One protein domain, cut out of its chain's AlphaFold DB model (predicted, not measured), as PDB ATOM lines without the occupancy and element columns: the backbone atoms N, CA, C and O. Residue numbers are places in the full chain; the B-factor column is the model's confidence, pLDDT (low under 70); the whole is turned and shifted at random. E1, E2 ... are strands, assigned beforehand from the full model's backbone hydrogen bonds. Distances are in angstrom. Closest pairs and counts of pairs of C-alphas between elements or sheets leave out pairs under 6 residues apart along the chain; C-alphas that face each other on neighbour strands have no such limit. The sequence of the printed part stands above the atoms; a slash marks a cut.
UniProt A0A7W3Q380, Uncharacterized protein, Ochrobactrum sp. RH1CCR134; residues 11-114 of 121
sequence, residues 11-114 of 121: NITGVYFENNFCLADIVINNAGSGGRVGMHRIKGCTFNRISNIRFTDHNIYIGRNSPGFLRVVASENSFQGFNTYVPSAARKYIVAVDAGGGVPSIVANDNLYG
ATOM      1  N   ASN A  11     202.596 238.622 180.309       92.88
ATOM      2  CA  ASN A  11     202.489 239.767 179.411       92.88
ATOM      3  C   ASN A  11     201.838 239.309 178.102       92.88
ATOM      4  O   ASN A  11     202.412 238.501 177.376       92.88
ATOM      5  N   ILE A  12     200.662 239.850 177.799       96.50
ATOM      6  CA  ILE A  12     199.912 239.598 176.567       96.50
ATOM      7  C   ILE A  12     199.862 240.923 175.817       96.50
ATOM      8  O   ILE A  12     199.375 241.919 176.351       96.50
ATOM      9  N   THR A  13     200.461 240.984 174.627       97.81
ATOM     10  CA  THR A  13     200.603 242.241 173.878       97.81
ATOM     11  C   THR A  13     200.287 242.049 172.404       97.81
ATOM     12  O   THR A  13     200.862 241.163 171.779       97.81
ATOM     13  N   GLY A  14     199.403 242.886 171.851       97.75
ATOM     14  CA  GLY A  14     199.095 242.881 170.415       97.75
ATOM     15  C   GLY A  14     198.330 241.646 169.930       97.75
ATOM     16  O   GLY A  14     198.419 241.299 168.757       97.75
ATOM     17  N   VAL A  15     197.625 240.948 170.826       98.12
ATOM     18  CA  VAL A  15     196.934 239.691 170.506       98.12
ATOM     19  C   VAL A  15     195.480 239.953 170.114       98.12
ATOM     20  O   VAL A  15     194.813 240.809 170.697       98.12
ATOM     21  N   TYR A  16     194.993 239.194 169.132       97.25
ATOM     22  CA  TYR A  16     193.601 239.186 168.693       97.25
ATOM     23  C   TYR A  16     192.848 237.985 169.287       97.25
ATOM     24  O   TYR A  16     193.295 236.847 169.152       97.25
ATOM     25  N   PHE A  17     191.706 238.249 169.922       96.88
ATOM     26  CA  PHE A  17     190.806 237.260 170.512       96.88
ATOM     27  C   PHE A  17     189.432 237.355 169.850       96.88
ATOM     28  O   PHE A  17     188.839 238.434 169.803       96.88
ATOM     29  N   GLU A  18     188.907 236.229 169.371       94.44
ATOM     30  CA  GLU A  18     187.597 236.168 168.725       94.44
ATOM     31  C   GLU A  18     186.948 234.793 168.898       94.44
ATOM     32  O   GLU A  18     187.621 233.764 168.866       94.44
ATOM     33  N   ASN A  19     185.616 234.778 169.020       89.31
ATOM     34  CA  ASN A  19     184.781 233.570 168.939       89.31
ATOM     35  C   ASN A  19     185.118 232.466 169.967       89.31
ATOM     36  O   ASN A  19     184.803 231.279 169.776       89.31
ATOM     37  N   ASN A  20     185.735 232.859 171.081       89.56
ATOM     38  CA  ASN A  20     185.849 232.022 172.264       89.56
ATOM     39  C   ASN A  20     184.464 231.840 172.901       89.56
ATOM     40  O   ASN A  20     183.610 232.727 172.852       89.56
ATOM     41  N   PHE A  21     184.229 230.662 173.474       88.31
ATOM     42  CA  PHE A  21     182.930 230.267 174.022       88.31
ATOM     43  C   PHE A  21     183.125 229.528 175.329       88.31
ATOM     44  O   PHE A  21     183.148 228.302 175.367       88.31
ATOM     45  N   CYS A  22     183.396 230.309 176.367       85.12
ATOM     46  CA  CYS A  22     183.747 229.875 177.713       85.12
ATOM     47  C   CYS A  22     183.627 231.087 178.658       85.12
ATOM     48  O   CYS A  22     183.174 232.158 178.258       85.12
ATOM     49  N   LEU A  23     184.079 230.925 179.904       89.88
ATOM     50  CA  LEU A  23     184.081 231.966 180.938       89.88
ATOM     51  C   LEU A  23     184.684 233.307 180.479       89.88
ATOM     52  O   LEU A  23     184.106 234.356 180.764       89.88
ATOM     53  N   ALA A  24     185.853 233.272 179.826       93.94
ATOM     54  CA  ALA A  24     186.526 234.462 179.320       93.94
ATOM     55  C   ALA A  24     187.543 234.175 178.208       93.94
ATOM     56  O   ALA A  24     187.923 233.020 178.011       93.94
ATOM     57  N   ASP A  25     188.007 235.223 177.516       95.38
ATOM     58  CA  ASP A  25     189.151 235.132 176.592       95.38
ATOM     59  C   ASP A  25     190.470 234.984 177.361       95.38
ATOM     60  O   ASP A  25     191.351 234.220 176.972       95.38
ATOM     61  N   ILE A  26     190.598 235.700 178.483       94.88
ATOM     62  CA  ILE A  26     191.735 235.619 179.400       94.88
ATOM     63  C   ILE A  26     191.214 235.368 180.812       94.88
ATOM     64  O   ILE A  26     190.379 236.116 181.317       94.88
ATOM     65  N   VAL A  27     191.766 234.351 181.473       92.44
ATOM     66  CA  VAL A  27     191.501 234.040 182.883       92.44
ATOM     67  C   VAL A  27     192.802 234.179 183.674       92.44
ATOM     68  O   VAL A  27     193.759 233.442 183.438       92.44
ATOM     69  N   ILE A  28     192.838 235.109 184.629       88.88
ATOM     70  CA  ILE A  28     193.928 235.256 185.602       88.88
ATOM     71  C   ILE A  28     193.400 234.813 186.963       88.88
ATOM     72  O   ILE A  28     192.587 235.506 187.568       88.88
ATOM     73  N   ASN A  29     193.889 233.674 187.455       84.25
ATOM     74  CA  ASN A  29     193.527 233.147 188.768       84.25
ATOM     75  C   ASN A  29     194.718 233.225 189.725       84.25
ATOM     76  O   ASN A  29     195.712 232.521 189.548       84.25
ATOM     77  N   ASN A  30     194.602 234.036 190.775       76.31
ATOM     78  CA  ASN A  30     195.567 234.034 191.870       76.31
ATOM     79  C   ASN A  30     195.170 232.972 192.907       76.31
ATOM     80  O   ASN A  30     194.452 233.260 193.869       76.31
ATOM     81  N   ALA A  31     195.590 231.730 192.658       66.25
ATOM     82  CA  ALA A  31     195.279 230.560 193.485       66.25
ATOM     83  C   ALA A  31     196.396 230.178 194.481       66.25
ATOM     84  O   ALA A  31     196.255 229.198 195.211       66.25
ATOM     85  N   GLY A  32     197.513 230.913 194.520       60.34
ATOM     86  CA  GLY A  32     198.645 230.581 195.387       60.34
ATOM     87  C   GLY A  32     198.414 231.004 196.837       60.34
ATOM     88  O   GLY A  32     198.198 232.182 197.102       60.34
ATOM     89  N   SER A  33     198.524 230.067 197.781       55.66
ATOM     90  CA  SER A  33     198.624 230.384 199.207       55.66
ATOM     91  C   SER A  33     199.996 231.001 199.524       55.66
ATOM     92  O   SER A  33     201.020 230.596 198.966       55.66
ATOM     93  N   GLY A  34     200.026 232.001 200.413       57.03
ATOM     94  CA  GLY A  34     201.275 232.499 201.012       57.03
ATOM     95  C   GLY A  34     201.742 233.899 200.605       57.03
ATOM     96  O   GLY A  34     202.943 234.142 200.595       57.03
ATOM     97  N   GLY A  35     200.843 234.837 200.276       57.72
ATOM     98  CA  GLY A  35     201.245 236.234 200.056       57.72
ATOM     99  C   GLY A  35     202.053 236.469 198.775       57.72
ATOM    100  O   GLY A  35     202.746 237.479 198.660       57.72
ATOM    101  N   ARG A  36     201.971 235.546 197.809       65.31
ATOM    102  CA  ARG A  36     202.684 235.659 196.532       65.31
ATOM    103  C   ARG A  36     202.223 236.910 195.771       65.31
ATOM    104  O   ARG A  36     201.036 237.251 195.782       65.31
ATOM    105  N   VAL A  37     203.170 237.582 195.111       70.38
ATOM    106  CA  VAL A  37     202.920 238.795 194.321       70.38
ATOM    107  C   VAL A  37     202.828 238.433 192.840       70.38
ATOM    108  O   VAL A  37     203.808 237.963 192.258       70.38
ATOM    109  N   GLY A  38     201.659 238.657 192.244       78.94
ATOM    110  CA  GLY A  38     201.402 238.457 190.819       78.94
ATOM    111  C   GLY A  38     201.250 239.789 190.089       78.94
ATOM    112  O   GLY A  38     200.436 240.619 190.500       78.94
ATOM    113  N   MET A  39     202.003 240.008 189.009       84.56
ATOM    114  CA  MET A  39     201.828 241.180 188.141       84.56
ATOM    115  C   MET A  39     201.604 240.757 186.693       84.56
ATOM    116  O   MET A  39     202.448 240.095 186.095       84.56
ATOM    117  N   HIS A  40     200.481 241.169 186.113       89.88
ATOM    118  CA  HIS A  40     200.098 240.808 184.750       89.88
ATOM    119  C   HIS A  40     199.841 242.055 183.912       89.88
ATOM    120  O   HIS A  40     199.314 243.054 184.413       89.88
ATOM    121  N   ARG A  41     200.171 241.984 182.622       94.06
ATOM    122  CA  ARG A  41     199.900 243.048 181.661       94.06
ATOM    123  C   ARG A  41     199.180 242.505 180.438       94.06
ATOM    124  O   ARG A  41     199.617 241.529 179.838       94.06
ATOM    125  N   ILE A  42     198.117 243.194 180.049       97.25
ATOM    126  CA  ILE A  42     197.332 242.939 178.844       97.25
ATOM    127  C   ILE A  42     197.278 244.266 178.089       97.25
ATOM    128  O   ILE A  42     196.659 245.226 178.555       97.25
ATOM    129  N   LYS A  43     198.025 244.360 176.988       98.00
ATOM    130  CA  LYS A  43     198.266 245.626 176.292       98.00
ATOM    131  C   LYS A  43     197.960 245.541 174.803       98.00
ATOM    132  O   LYS A  43     198.435 244.619 174.147       98.00
ATOM    133  N   GLY A  44     197.274 246.532 174.235       98.12
ATOM    134  CA  GLY A  44     197.166 246.633 172.773       98.12
ATOM    135  C   GLY A  44     196.445 245.447 172.134       98.12
ATOM    136  O   GLY A  44     196.690 245.140 170.973       98.12
ATOM    137  N   CYS A  45     195.648 244.706 172.906       98.44
ATOM    138  CA  CYS A  45     194.936 243.530 172.425       98.44
ATOM    139  C   CYS A  45     193.576 243.932 171.854       98.44
ATOM    140  O   CYS A  45     192.998 244.952 172.232       98.44
ATOM    141  N   THR A  46     193.058 243.106 170.953       98.12
ATOM    142  CA  THR A  46     191.724 243.275 170.375       98.12
ATOM    143  C   THR A  46     190.854 242.101 170.784       98.12
ATOM    144  O   THR A  46     191.227 240.953 170.561       98.12
ATOM    145  N   PHE A  47     189.701 242.397 171.366       97.56
ATOM    146  CA  PHE A  47     188.708 241.428 171.797       97.56
ATOM    147  C   PHE A  47     187.434 241.616 170.988       97.56
ATOM    148  O   PHE A  47     186.830 242.691 171.012       97.56
ATOM    149  N   ASN A  48     187.035 240.570 170.273       95.69
ATOM    150  CA  ASN A  48     185.920 240.618 169.353       95.69
ATOM    151  C   ASN A  48     184.863 239.550 169.675       95.69
ATOM    152  O   ASN A  48     185.105 238.344 169.580       95.69
ATOM    153  N   ARG A  49     183.654 240.003 170.016       94.69
ATOM    154  CA  ARG A  49     182.476 239.140 170.140       94.69
ATOM    155  C   ARG A  49     181.659 239.217 168.849       94.69
ATOM    156  O   ARG A  49     181.076 240.251 168.544       94.69
ATOM    157  N   ILE A  50     181.582 238.113 168.106       95.56
ATOM    158  CA  ILE A  50     180.940 238.078 166.776       95.56
ATOM    159  C   ILE A  50     179.636 237.283 166.696       95.56
ATOM    160  O   ILE A  50     179.049 237.151 165.624       95.56
ATOM    161  N   SER A  51     179.190 236.683 167.795       94.62
ATOM    162  CA  SER A  51     178.053 235.767 167.787       94.62
ATOM    163  C   SER A  51     177.156 235.988 168.993       94.62
ATOM    164  O   SER A  51     177.647 236.195 170.097       94.62
ATOM    165  N   ASN A  52     175.841 235.880 168.808       92.56
ATOM    166  CA  ASN A  52     174.855 235.832 169.894       92.56
ATOM    167  C   ASN A  52     174.728 234.464 170.582       92.56
ATOM    168  O   ASN A  52     173.980 234.361 171.551       92.56
ATOM    169  N   ILE A  53     175.409 233.428 170.088       91.19
ATOM    170  CA  ILE A  53     175.392 232.078 170.677       91.19
ATOM    171  C   ILE A  53     176.781 231.597 171.090       91.19
ATOM    172  O   ILE A  53     176.887 230.690 171.906       91.19
ATOM    173  N   ARG A  54     177.841 232.187 170.526       91.31
ATOM    174  CA  ARG A  54     179.225 231.766 170.732       91.31
ATOM    175  C   ARG A  54     180.100 232.959 171.126       91.31
ATOM    176  O   ARG A  54     180.796 233.543 170.300       91.31
ATOM    177  N   PHE A  55     180.007 233.347 172.392       91.12
ATOM    178  CA  PHE A  55     180.744 234.471 172.968       91.12
ATOM    179  C   PHE A  55     181.180 234.161 174.406       91.12
ATOM    180  O   PHE A  55     180.678 233.227 175.034       91.12
ATOM    181  N   THR A  56     182.112 234.957 174.920       92.56
ATOM    182  CA  THR A  56     182.518 234.965 176.326       92.56
ATOM    183  C   THR A  56     181.699 235.989 177.105       92.56
ATOM    184  O   THR A  56     181.517 237.120 176.643       92.56
ATOM    185  N   ASP A  57     181.237 235.640 178.306       90.75
ATOM    186  CA  ASP A  57     180.531 236.600 179.173       90.75
ATOM    187  C   ASP A  57     181.450 237.746 179.612       90.75
ATOM    188  O   ASP A  57     181.005 238.883 179.785       90.75
ATOM    189  N   HIS A  58     182.754 237.467 179.693       91.75
ATOM    190  CA  HIS A  58     183.801 238.424 180.038       91.75
ATOM    191  C   HIS A  58     184.968 238.314 179.065       91.75
ATOM    192  O   HIS A  58     185.335 237.211 178.693       91.75
ATOM    193  N   ASN A  59     185.608 239.407 178.657       95.69
ATOM    194  CA  ASN A  59     186.837 239.263 177.871       95.69
ATOM    195  C   ASN A  59     188.027 238.952 178.781       95.69
ATOM    196  O   ASN A  59     188.806 238.040 178.517       95.69
ATOM    197  N   ILE A  60     188.130 239.659 179.907       95.50
ATOM    198  CA  ILE A  60     189.173 239.442 180.909       95.50
ATOM    199  C   ILE A  60     188.504 239.129 182.247       95.50
ATOM    200  O   ILE A  60     187.802 239.970 182.805       95.50
ATOM    201  N   TYR A  61     188.751 237.933 182.773       93.06
ATOM    202  CA  TYR A  61     188.305 237.513 184.096       93.06
ATOM    203  C   TYR A  61     189.493 237.423 185.054       93.06
ATOM    204  O   TYR A  61     190.487 236.746 184.776       93.06
ATOM    205  N   ILE A  62     189.383 238.097 186.196       89.25
ATOM    206  CA  ILE A  62     190.416 238.158 187.228       89.25
ATOM    207  C   ILE A  62     189.822 237.598 188.520       89.25
ATOM    208  O   ILE A  62     189.067 238.275 189.218       89.25
ATOM    209  N   GLY A  63     190.169 236.351 188.831       85.12
ATOM    210  CA  GLY A  63     189.762 235.670 190.054       85.12
ATOM    211  C   GLY A  63     190.857 235.719 191.114       85.12
ATOM    212  O   GLY A  63     191.981 235.260 190.887       85.12
ATOM    213  N   ARG A  64     190.538 236.227 192.305       76.81
ATOM    214  CA  ARG A  64     191.409 236.126 193.481       76.81
ATOM    215  C   ARG A  64     190.784 235.199 194.515       76.81
ATOM    216  O   ARG A  64     189.775 235.532 195.128       76.81
ATOM    217  N   ASN A  65     191.458 234.076 194.756       73.12
ATOM    218  CA  ASN A  65     190.999 233.043 195.687       73.12
ATOM    219  C   ASN A  65     191.884 232.938 196.944       73.12
ATOM    220  O   ASN A  65     191.650 232.079 197.786       73.12
ATOM    221  N   SER A  66     192.921 233.778 197.072       70.69
ATOM    222  CA  SER A  66     193.866 233.750 198.197       70.69
ATOM    223  C   SER A  66     194.330 235.158 198.606       70.69
ATOM    224  O   SER A  66     194.398 236.051 197.749       70.69
ATOM    225  N   PRO A  67     194.670 235.394 199.889       64.56
ATOM    226  CA  PRO A  67     195.319 236.626 200.322       64.56
ATOM    227  C   PRO A  67     196.743 236.744 199.740       64.56
ATOM    228  O   PRO A  67     197.643 235.969 200.062       64.56
ATOM    229  N   GLY A  68     196.951 237.735 198.871       68.38
ATOM    230  CA  GLY A  68     198.229 238.050 198.220       68.38
ATOM    231  C   GLY A  68     198.110 239.278 197.312       68.38
ATOM    232  O   GLY A  68     197.004 239.683 196.957       68.38
ATOM    233  N   PHE A  69     199.224 239.911 196.941       74.62
ATOM    234  CA  PHE A  69     199.176 241.088 196.067       74.62
ATOM    235  C   PHE A  69     199.003 240.663 194.606       74.62
ATOM    236  O   PHE A  69     199.890 240.052 194.021       74.62
ATOM    237  N   LEU A  70     197.870 241.020 194.001       81.06
ATOM    238  CA  LEU A  70     197.626 240.853 192.572       81.06
ATOM    239  C   LEU A  70     197.486 242.229 191.927       81.06
ATOM    240  O   LEU A  70     196.622 243.018 192.322       81.06
ATOM    241  N   ARG A  71     198.318 242.495 190.919       85.19
ATOM    242  CA  ARG A  71     198.184 243.660 190.048       85.19
ATOM    243  C   ARG A  71     197.960 243.211 188.614       85.19
ATOM    244  O   ARG A  71     198.762 242.466 188.057       85.19
ATOM    245  N   VAL A  72     196.894 243.710 188.002       89.81
ATOM    246  CA  VAL A  72     196.614 243.491 186.580       89.81
ATOM    247  C   VAL A  72     196.500 244.847 185.907       89.81
ATOM    248  O   VAL A  72     195.748 245.710 186.356       89.81
ATOM    249  N   VAL A  73     197.272 245.046 184.843       93.81
ATOM    250  CA  VAL A  73     197.218 246.251 184.015       93.81
ATOM    251  C   VAL A  73     196.647 245.871 182.656       93.81
ATOM    252  O   VAL A  73     197.324 245.221 181.863       93.81
ATOM    253  N   ALA A  74     195.410 246.281 182.396       95.88
ATOM    254  CA  ALA A  74     194.752 246.171 181.104       95.88
ATOM    255  C   ALA A  74     194.721 247.561 180.460       95.88
ATOM    256  O   ALA A  74     193.933 248.411 180.869       95.88
ATOM    257  N   SER A  75     195.600 247.816 179.494       96.75
ATOM    258  CA  SER A  75     195.738 249.146 178.889       96.75
ATOM    259  C   SER A  75     195.732 249.121 177.371       96.75
ATOM    260  O   SER A  75     196.331 248.218 176.788       96.75
ATOM    261  N   GLU A  76     195.190 250.157 176.736       97.81
ATOM    262  CA  GLU A  76     195.250 250.335 175.274       97.81
ATOM    263  C   GLU A  76     194.594 249.171 174.500       97.81
ATOM    264  O   GLU A  76     194.989 248.866 173.380       97.81
ATOM    265  N   ASN A  77     193.628 248.465 175.097       98.25
ATOM    266  CA  ASN A  77     192.921 247.363 174.438       98.25
ATOM    267  C   ASN A  77     191.636 247.853 173.770       98.25
ATOM    268  O   ASN A  77     191.021 248.815 174.225       98.25
ATOM    269  N   SER A  78     191.193 247.148 172.732       97.75
ATOM    270  CA  SER A  78     189.913 247.392 172.067       97.75
ATOM    271  C   SER A  78     188.949 246.242 172.325       97.75
ATOM    272  O   SER A  78     189.305 245.081 172.121       97.75
ATOM    273  N   PHE A  79     187.732 246.564 172.754       97.12
ATOM    274  CA  PHE A  79     186.637 245.621 172.960       97.12
ATOM    275  C   PHE A  79     185.500 245.984 172.017       97.12
ATOM    276  O   PHE A  79     184.950 247.081 172.111       97.12
ATOM    277  N   GLN A  80     185.147 245.088 171.100       95.56
ATOM    278  CA  GLN A  80     184.114 245.343 170.098       95.56
ATOM    279  C   GLN A  80     183.185 244.146 169.919       95.56
ATOM    280  O   GLN A  80     183.558 242.990 170.134       95.56
ATOM    281  N   GLY A  81     181.956 244.457 169.514       94.12
ATOM    282  CA  GLY A  81     180.964 243.483 169.089       94.12
ATOM    283  C   GLY A  81     180.639 243.669 167.610       94.12
ATOM    284  O   GLY A  81     180.392 244.794 167.182       94.12
ATOM    285  N   PHE A  82     180.603 242.582 166.842       94.38
ATOM    286  CA  PHE A  82     180.239 242.598 165.420       94.38
ATOM    287  C   PHE A  82     179.230 241.493 165.072       94.38
ATOM    288  O   PHE A  82     178.866 240.653 165.900       94.38
ATOM    289  N   ASN A  83     178.804 241.471 163.805       96.62
ATOM    290  CA  ASN A  83     177.922 240.462 163.221       96.62
ATOM    291  C   ASN A  83     176.613 240.303 164.010       96.62
ATOM    292  O   ASN A  83     175.826 241.243 164.080       96.62
ATOM    293  N   THR A  84     176.353 239.120 164.576       96.69
ATOM    294  CA  THR A  84     175.107 238.848 165.305       96.69
ATOM    295  C   THR A  84     175.209 239.148 166.794       96.69
ATOM    296  O   THR A  84     174.235 238.936 167.511       96.69
ATOM    297  N   TYR A  85     176.357 239.624 167.286       95.62
ATOM    298  CA  TYR A  85     176.514 239.941 168.698       95.62
ATOM    299  C   TYR A  85     175.579 241.072 169.135       95.62
ATOM    300  O   TYR A  85     175.468 242.105 168.479       95.62
ATOM    301  N   VAL A  86     174.938 240.885 170.289       94.88
ATOM    302  CA  VAL A  86     174.054 241.882 170.902       94.88
ATOM    303  C   VAL A  86     174.602 242.225 172.282       94.88
ATOM    304  O   VAL A  86     174.612 241.336 173.133       94.88
ATOM    305  N   PRO A  87     175.044 243.466 172.535       94.88
ATOM    306  CA  PRO A  87     175.576 243.862 173.836       94.88
ATOM    307  C   PRO A  87     174.583 243.683 174.993       94.88
ATOM    308  O   PRO A  87     173.372 243.810 174.806       94.88
ATOM    309  N   SER A  88     175.080 243.411 176.204       94.00
ATOM    310  CA  SER A  88     174.237 243.244 177.399       94.00
ATOM    311  C   SER A  88     174.919 243.737 178.670       94.00
ATOM    312  O   SER A  88     176.094 243.471 178.891       94.00
ATOM    313  N   ALA A  89     174.162 244.361 179.578       92.38
ATOM    314  CA  ALA A  89     174.683 244.806 180.874       92.38
ATOM    315  C   ALA A  89     175.264 243.669 181.739       92.38
ATOM    316  O   ALA A  89     176.100 243.933 182.605       92.38
ATOM    317  N   ALA A  90     174.852 242.420 181.489       90.88
ATOM    318  CA  ALA A  90     175.395 241.229 182.141       90.88
ATOM    319  C   ALA A  90     176.778 240.803 181.601       90.88
ATOM    320  O   ALA A  90     177.440 239.988 182.231       90.88
ATOM    321  N   ARG A  91     177.225 241.341 180.456       92.19
ATOM    322  CA  ARG A  91     178.432 240.903 179.730       92.19
ATOM    323  C   ARG A  91     179.545 241.936 179.816       92.19
ATOM    324  O   ARG A  91     179.799 242.709 178.893       92.19
ATOM    325  N   LYS A  92     180.209 241.964 180.962       93.06
ATOM    326  CA  LYS A  92     181.263 242.937 181.274       93.06
ATOM    327  C   LYS A  92     182.519 242.685 180.430       93.06
ATOM    328  O   LYS A  92     182.791 241.552 180.051       93.06
ATOM    329  N   TYR A  93     183.302 243.718 180.123       95.38
ATOM    330  CA  TYR A  93     184.560 243.531 179.379       95.38
ATOM    331  C   TYR A  93     185.678 242.983 180.268       95.38
ATOM    332  O   TYR A  93     186.383 242.044 179.902       95.38
ATOM    333  N   ILE A  94     185.815 243.555 181.462       94.94
ATOM    334  CA  ILE A  94     186.808 243.178 182.467       94.94
ATOM    335  C   ILE A  94     186.047 242.946 183.765       94.94
ATOM    336  O   ILE A  94     185.247 243.803 184.137       94.94
ATOM    337  N   VAL A  95     186.280 241.810 184.418       92.19
ATOM    338  CA  VAL A  95     185.656 241.467 185.702       92.19
ATOM    339  C   VAL A  95     186.707 241.110 186.733       92.19
ATOM    340  O   VAL A  95     187.580 240.274 186.485       92.19
ATOM    341  N   ALA A  96     186.562 241.712 187.908       87.25
ATOM    342  CA  ALA A  96     187.307 241.393 189.111       87.25
ATOM    343  C   ALA A  96     186.424 240.683 190.141       87.25
ATOM    344  O   ALA A  96     185.398 241.219 190.550       87.25
ATOM    345  N   VAL A  97     186.845 239.517 190.630       84.75
ATOM    346  CA  VAL A  97     186.187 238.859 191.768       84.75
ATOM    347  C   VAL A  97     187.211 238.630 192.872       84.75
ATOM    348  O   VAL A  97     188.211 237.939 192.662       84.75
ATOM    349  N   ASP A  98     186.963 239.204 194.052       75.00
ATOM    350  CA  ASP A  98     187.768 238.964 195.251       75.00
ATOM    351  C   ASP A  98     186.996 238.115 196.261       75.00
ATOM    352  O   ASP A  98     186.096 238.597 196.948       75.00
ATOM    353  N   ALA A  99     187.363 236.838 196.350       69.00
ATOM    354  CA  ALA A  99     186.862 235.917 197.365       69.00
ATOM    355  C   ALA A  99     187.852 235.737 198.537       69.00
ATOM    356  O   ALA A  99     187.536 235.048 199.503       69.00
ATOM    357  N   GLY A 100     189.056 236.318 198.452       64.44
ATOM    358  CA  GLY A 100     190.163 236.092 199.390       64.44
ATOM    359  C   GLY A 100     190.404 237.217 200.400       64.44
ATOM    360  O   GLY A 100     191.212 237.033 201.310       64.44
ATOM    361  N   GLY A 101     189.739 238.366 200.246       59.44
ATOM    362  CA  GLY A 101     189.914 239.546 201.092       59.44
ATOM    363  C   GLY A 101     191.164 240.356 200.720       59.44
ATOM    364  O   GLY A 101     192.295 239.851 200.693       59.44
ATOM    365  N   GLY A 102     190.961 241.642 200.428       57.97
ATOM    366  CA  GLY A 102     191.979 242.588 199.970       57.97
ATOM    367  C   GLY A 102     191.415 243.531 198.906       57.97
ATOM    368  O   GLY A 102     190.216 243.564 198.669       57.97
ATOM    369  N   VAL A 103     192.278 244.331 198.274       55.34
ATOM    370  CA  VAL A 103     191.920 245.081 197.060       55.34
ATOM    371  C   VAL A 103     192.830 244.578 195.936       55.34
ATOM    372  O   VAL A 103     194.037 244.840 195.993       55.34
ATOM    373  N   PRO A 104     192.344 243.802 194.945       64.81
ATOM    374  CA  PRO A 104     193.101 243.583 193.718       64.81
ATOM    375  C   PRO A 104     193.335 244.940 193.041       64.81
ATOM    376  O   PRO A 104     192.403 245.714 192.836       64.81
ATOM    377  N   SER A 105     194.588 245.249 192.702       78.75
ATOM    378  CA  SER A 105     194.905 246.496 192.003       78.75
ATOM    379  C   SER A 105     194.716 246.274 190.509       78.75
ATOM    380  O   SER A 105     195.644 245.846 189.816       78.75
ATOM    381  N   ILE A 106     193.524 246.575 190.009       86.12
ATOM    382  CA  ILE A 106     193.226 246.509 188.580       86.12
ATOM    383  C   ILE A 106     193.317 247.910 188.004       86.12
ATOM    384  O   ILE A 106     192.663 248.838 188.471       86.12
ATOM    385  N   VAL A 107     194.169 248.060 186.996       90.19
ATOM    386  CA  VAL A 107     194.331 249.304 186.250       90.19
ATOM    387  C   VAL A 107     193.801 249.058 184.848       90.19
ATOM    388  O   VAL A 107     194.418 248.313 184.087       90.19
ATOM    389  N   ALA A 108     192.655 249.656 184.532       91.88
ATOM    390  CA  ALA A 108     191.966 249.523 183.253       91.88
ATOM    391  C   ALA A 108     191.913 250.883 182.541       91.88
ATOM    392  O   ALA A 108     190.869 251.529 182.498       91.88
ATOM    393  N   ASN A 109     193.050 251.329 182.007       90.88
ATOM    394  CA  ASN A 109     193.193 252.673 181.438       90.88
ATOM    395  C   ASN A 109     193.266 252.622 179.911       90.88
ATOM    396  O   ASN A 109     193.739 251.640 179.347       90.88
ATOM    397  N   ASP A 110     192.835 253.692 179.246       95.62
ATOM    398  CA  ASP A 110     193.020 253.890 177.799       95.62
ATOM    399  C   ASP A 110     192.451 252.759 176.922       95.62
ATOM    400  O   ASP A 110     192.888 252.546 175.794       95.62
ATOM    401  N   ASN A 111     191.483 252.002 177.441       96.56
ATOM    402  CA  ASN A 111     190.795 250.967 176.683       96.56
ATOM    403  C   ASN A 111     189.638 251.578 175.884       96.56
ATOM    404  O   ASN A 111     188.922 252.453 176.373       96.56
ATOM    405  N   LEU A 112     189.419 251.065 174.677       97.12
ATOM    406  CA  LEU A 112     188.281 251.409 173.837       97.12
ATOM    407  C   LEU A 112     187.153 250.397 174.050       97.12
ATOM    408  O   LEU A 112     187.297 249.218 173.729       97.12
ATOM    409  N   TYR A 113     186.019 250.873 174.557       96.31
ATOM    410  CA  TYR A 113     184.833 250.065 174.825       96.31
ATOM    411  C   TYR A 113     183.773 250.292 173.743       96.31
ATOM    412  O   TYR A 113     183.295 251.409 173.559       96.31
ATOM    413  N   GLY A 114     183.415 249.233 173.017       94.81
ATOM    414  CA  GLY A 114     182.495 249.295 171.880       94.81
ATOM    415  C   GLY A 114     181.027 249.484 172.244       94.81
ATOM    416  O   GLY A 114     180.215 249.797 171.375       94.81
TER     417      GLY A 114
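AT A GLANCE: This is residues 11 to 114 of the 121 residues of an uncharacterized protein of Ochrobactrum sp. RH1CCR134 (UniProt A0A7W3Q380). The chain is wound in stacked turns, a short three-sided solenoid whose walls are three parallel sheets. The turns are E1 E2 E3, E4 E5 E6 and E7 E8 E9, with E10 opening a fourth; the largest sheet, E1 E4 E7 E10, is face to face with E3 E6 E9, while E2 E5 E8 turns away from it at a corner. The printed part has 104 residues with no named helix and ten strands, E1 to E10 in chain order; the class is all strand, though under half of the residues, 50, are in named strands. It is compact, with a radius of gyration of the C-alphas of 14.0 A, and elongated, spanning 45 by 24 by 19 A.

IN THESE COORDINATES: The largest sheet has E1, residues 11 to 13, E4, residues 38 to 43 and 16.5 A long, E7, residues 70 to 75 and 16.1 A, and E10, residues 105 to 109 and 12.4 A. E1 begins with C-alpha 11 at (202.489, 239.767, 179.411), and E10 ends with C-alpha 109 at (193.193, 252.673, 181.438). The next sheet has E3, residues 24 to 30 and 15.5 A, E6, residues 58 to 64 and 15.6 A, and E9, residues 94 to 98 and 13.5 A. The third has E2, residues 16 to 18, E5, residues 46 to 49, and E8, residues 78 to 81.

HOW THE PARTS SIT: In the largest sheet, order E1 E4 E7 E10, E1 and E10 are the edge strands. N 12 and O 41 of E1 and E4 are 2.8 A apart, N 42 and O 73 of E4 and E7 2.8 A, and N 74 and O 107 of E7 and E10 2.8 A, each within hydrogen-bond range. With the sheet E3 E6 E9 it forms a sandwich, two sheets face to face, 10.5 A centre to centre, the strands at 15 degrees. There N 61 and O 26 of the neighbour strands E6 and E3 are 2.8 A apart, and N 62 and O 95 of the neighbour strands E6 and E9 are 2.8 A apart, each within hydrogen-bond range. E1 runs on into E2 at 85 degrees, E4 into E5 at 81 degrees and E7 into E8 at 73 degrees. In the sheet E2 E5 E8, N 17 and O 46 are 2.8 A apart, as are N 47 and O 78. Residues 78 to 79 of E8 also pair, parallel, with residues 112 to 113.

THE WHOLE: The C-alphas of Gly 34 and Asn 83, the two farthest apart, are 45.1 A apart. The printed part has no cut. The link E8 to E9, residues 82 to 93, is long. The mean pLDDT of the printed part is 87.4; residues 31 to 36, 67 to 68 and 99 to 104 are under 70.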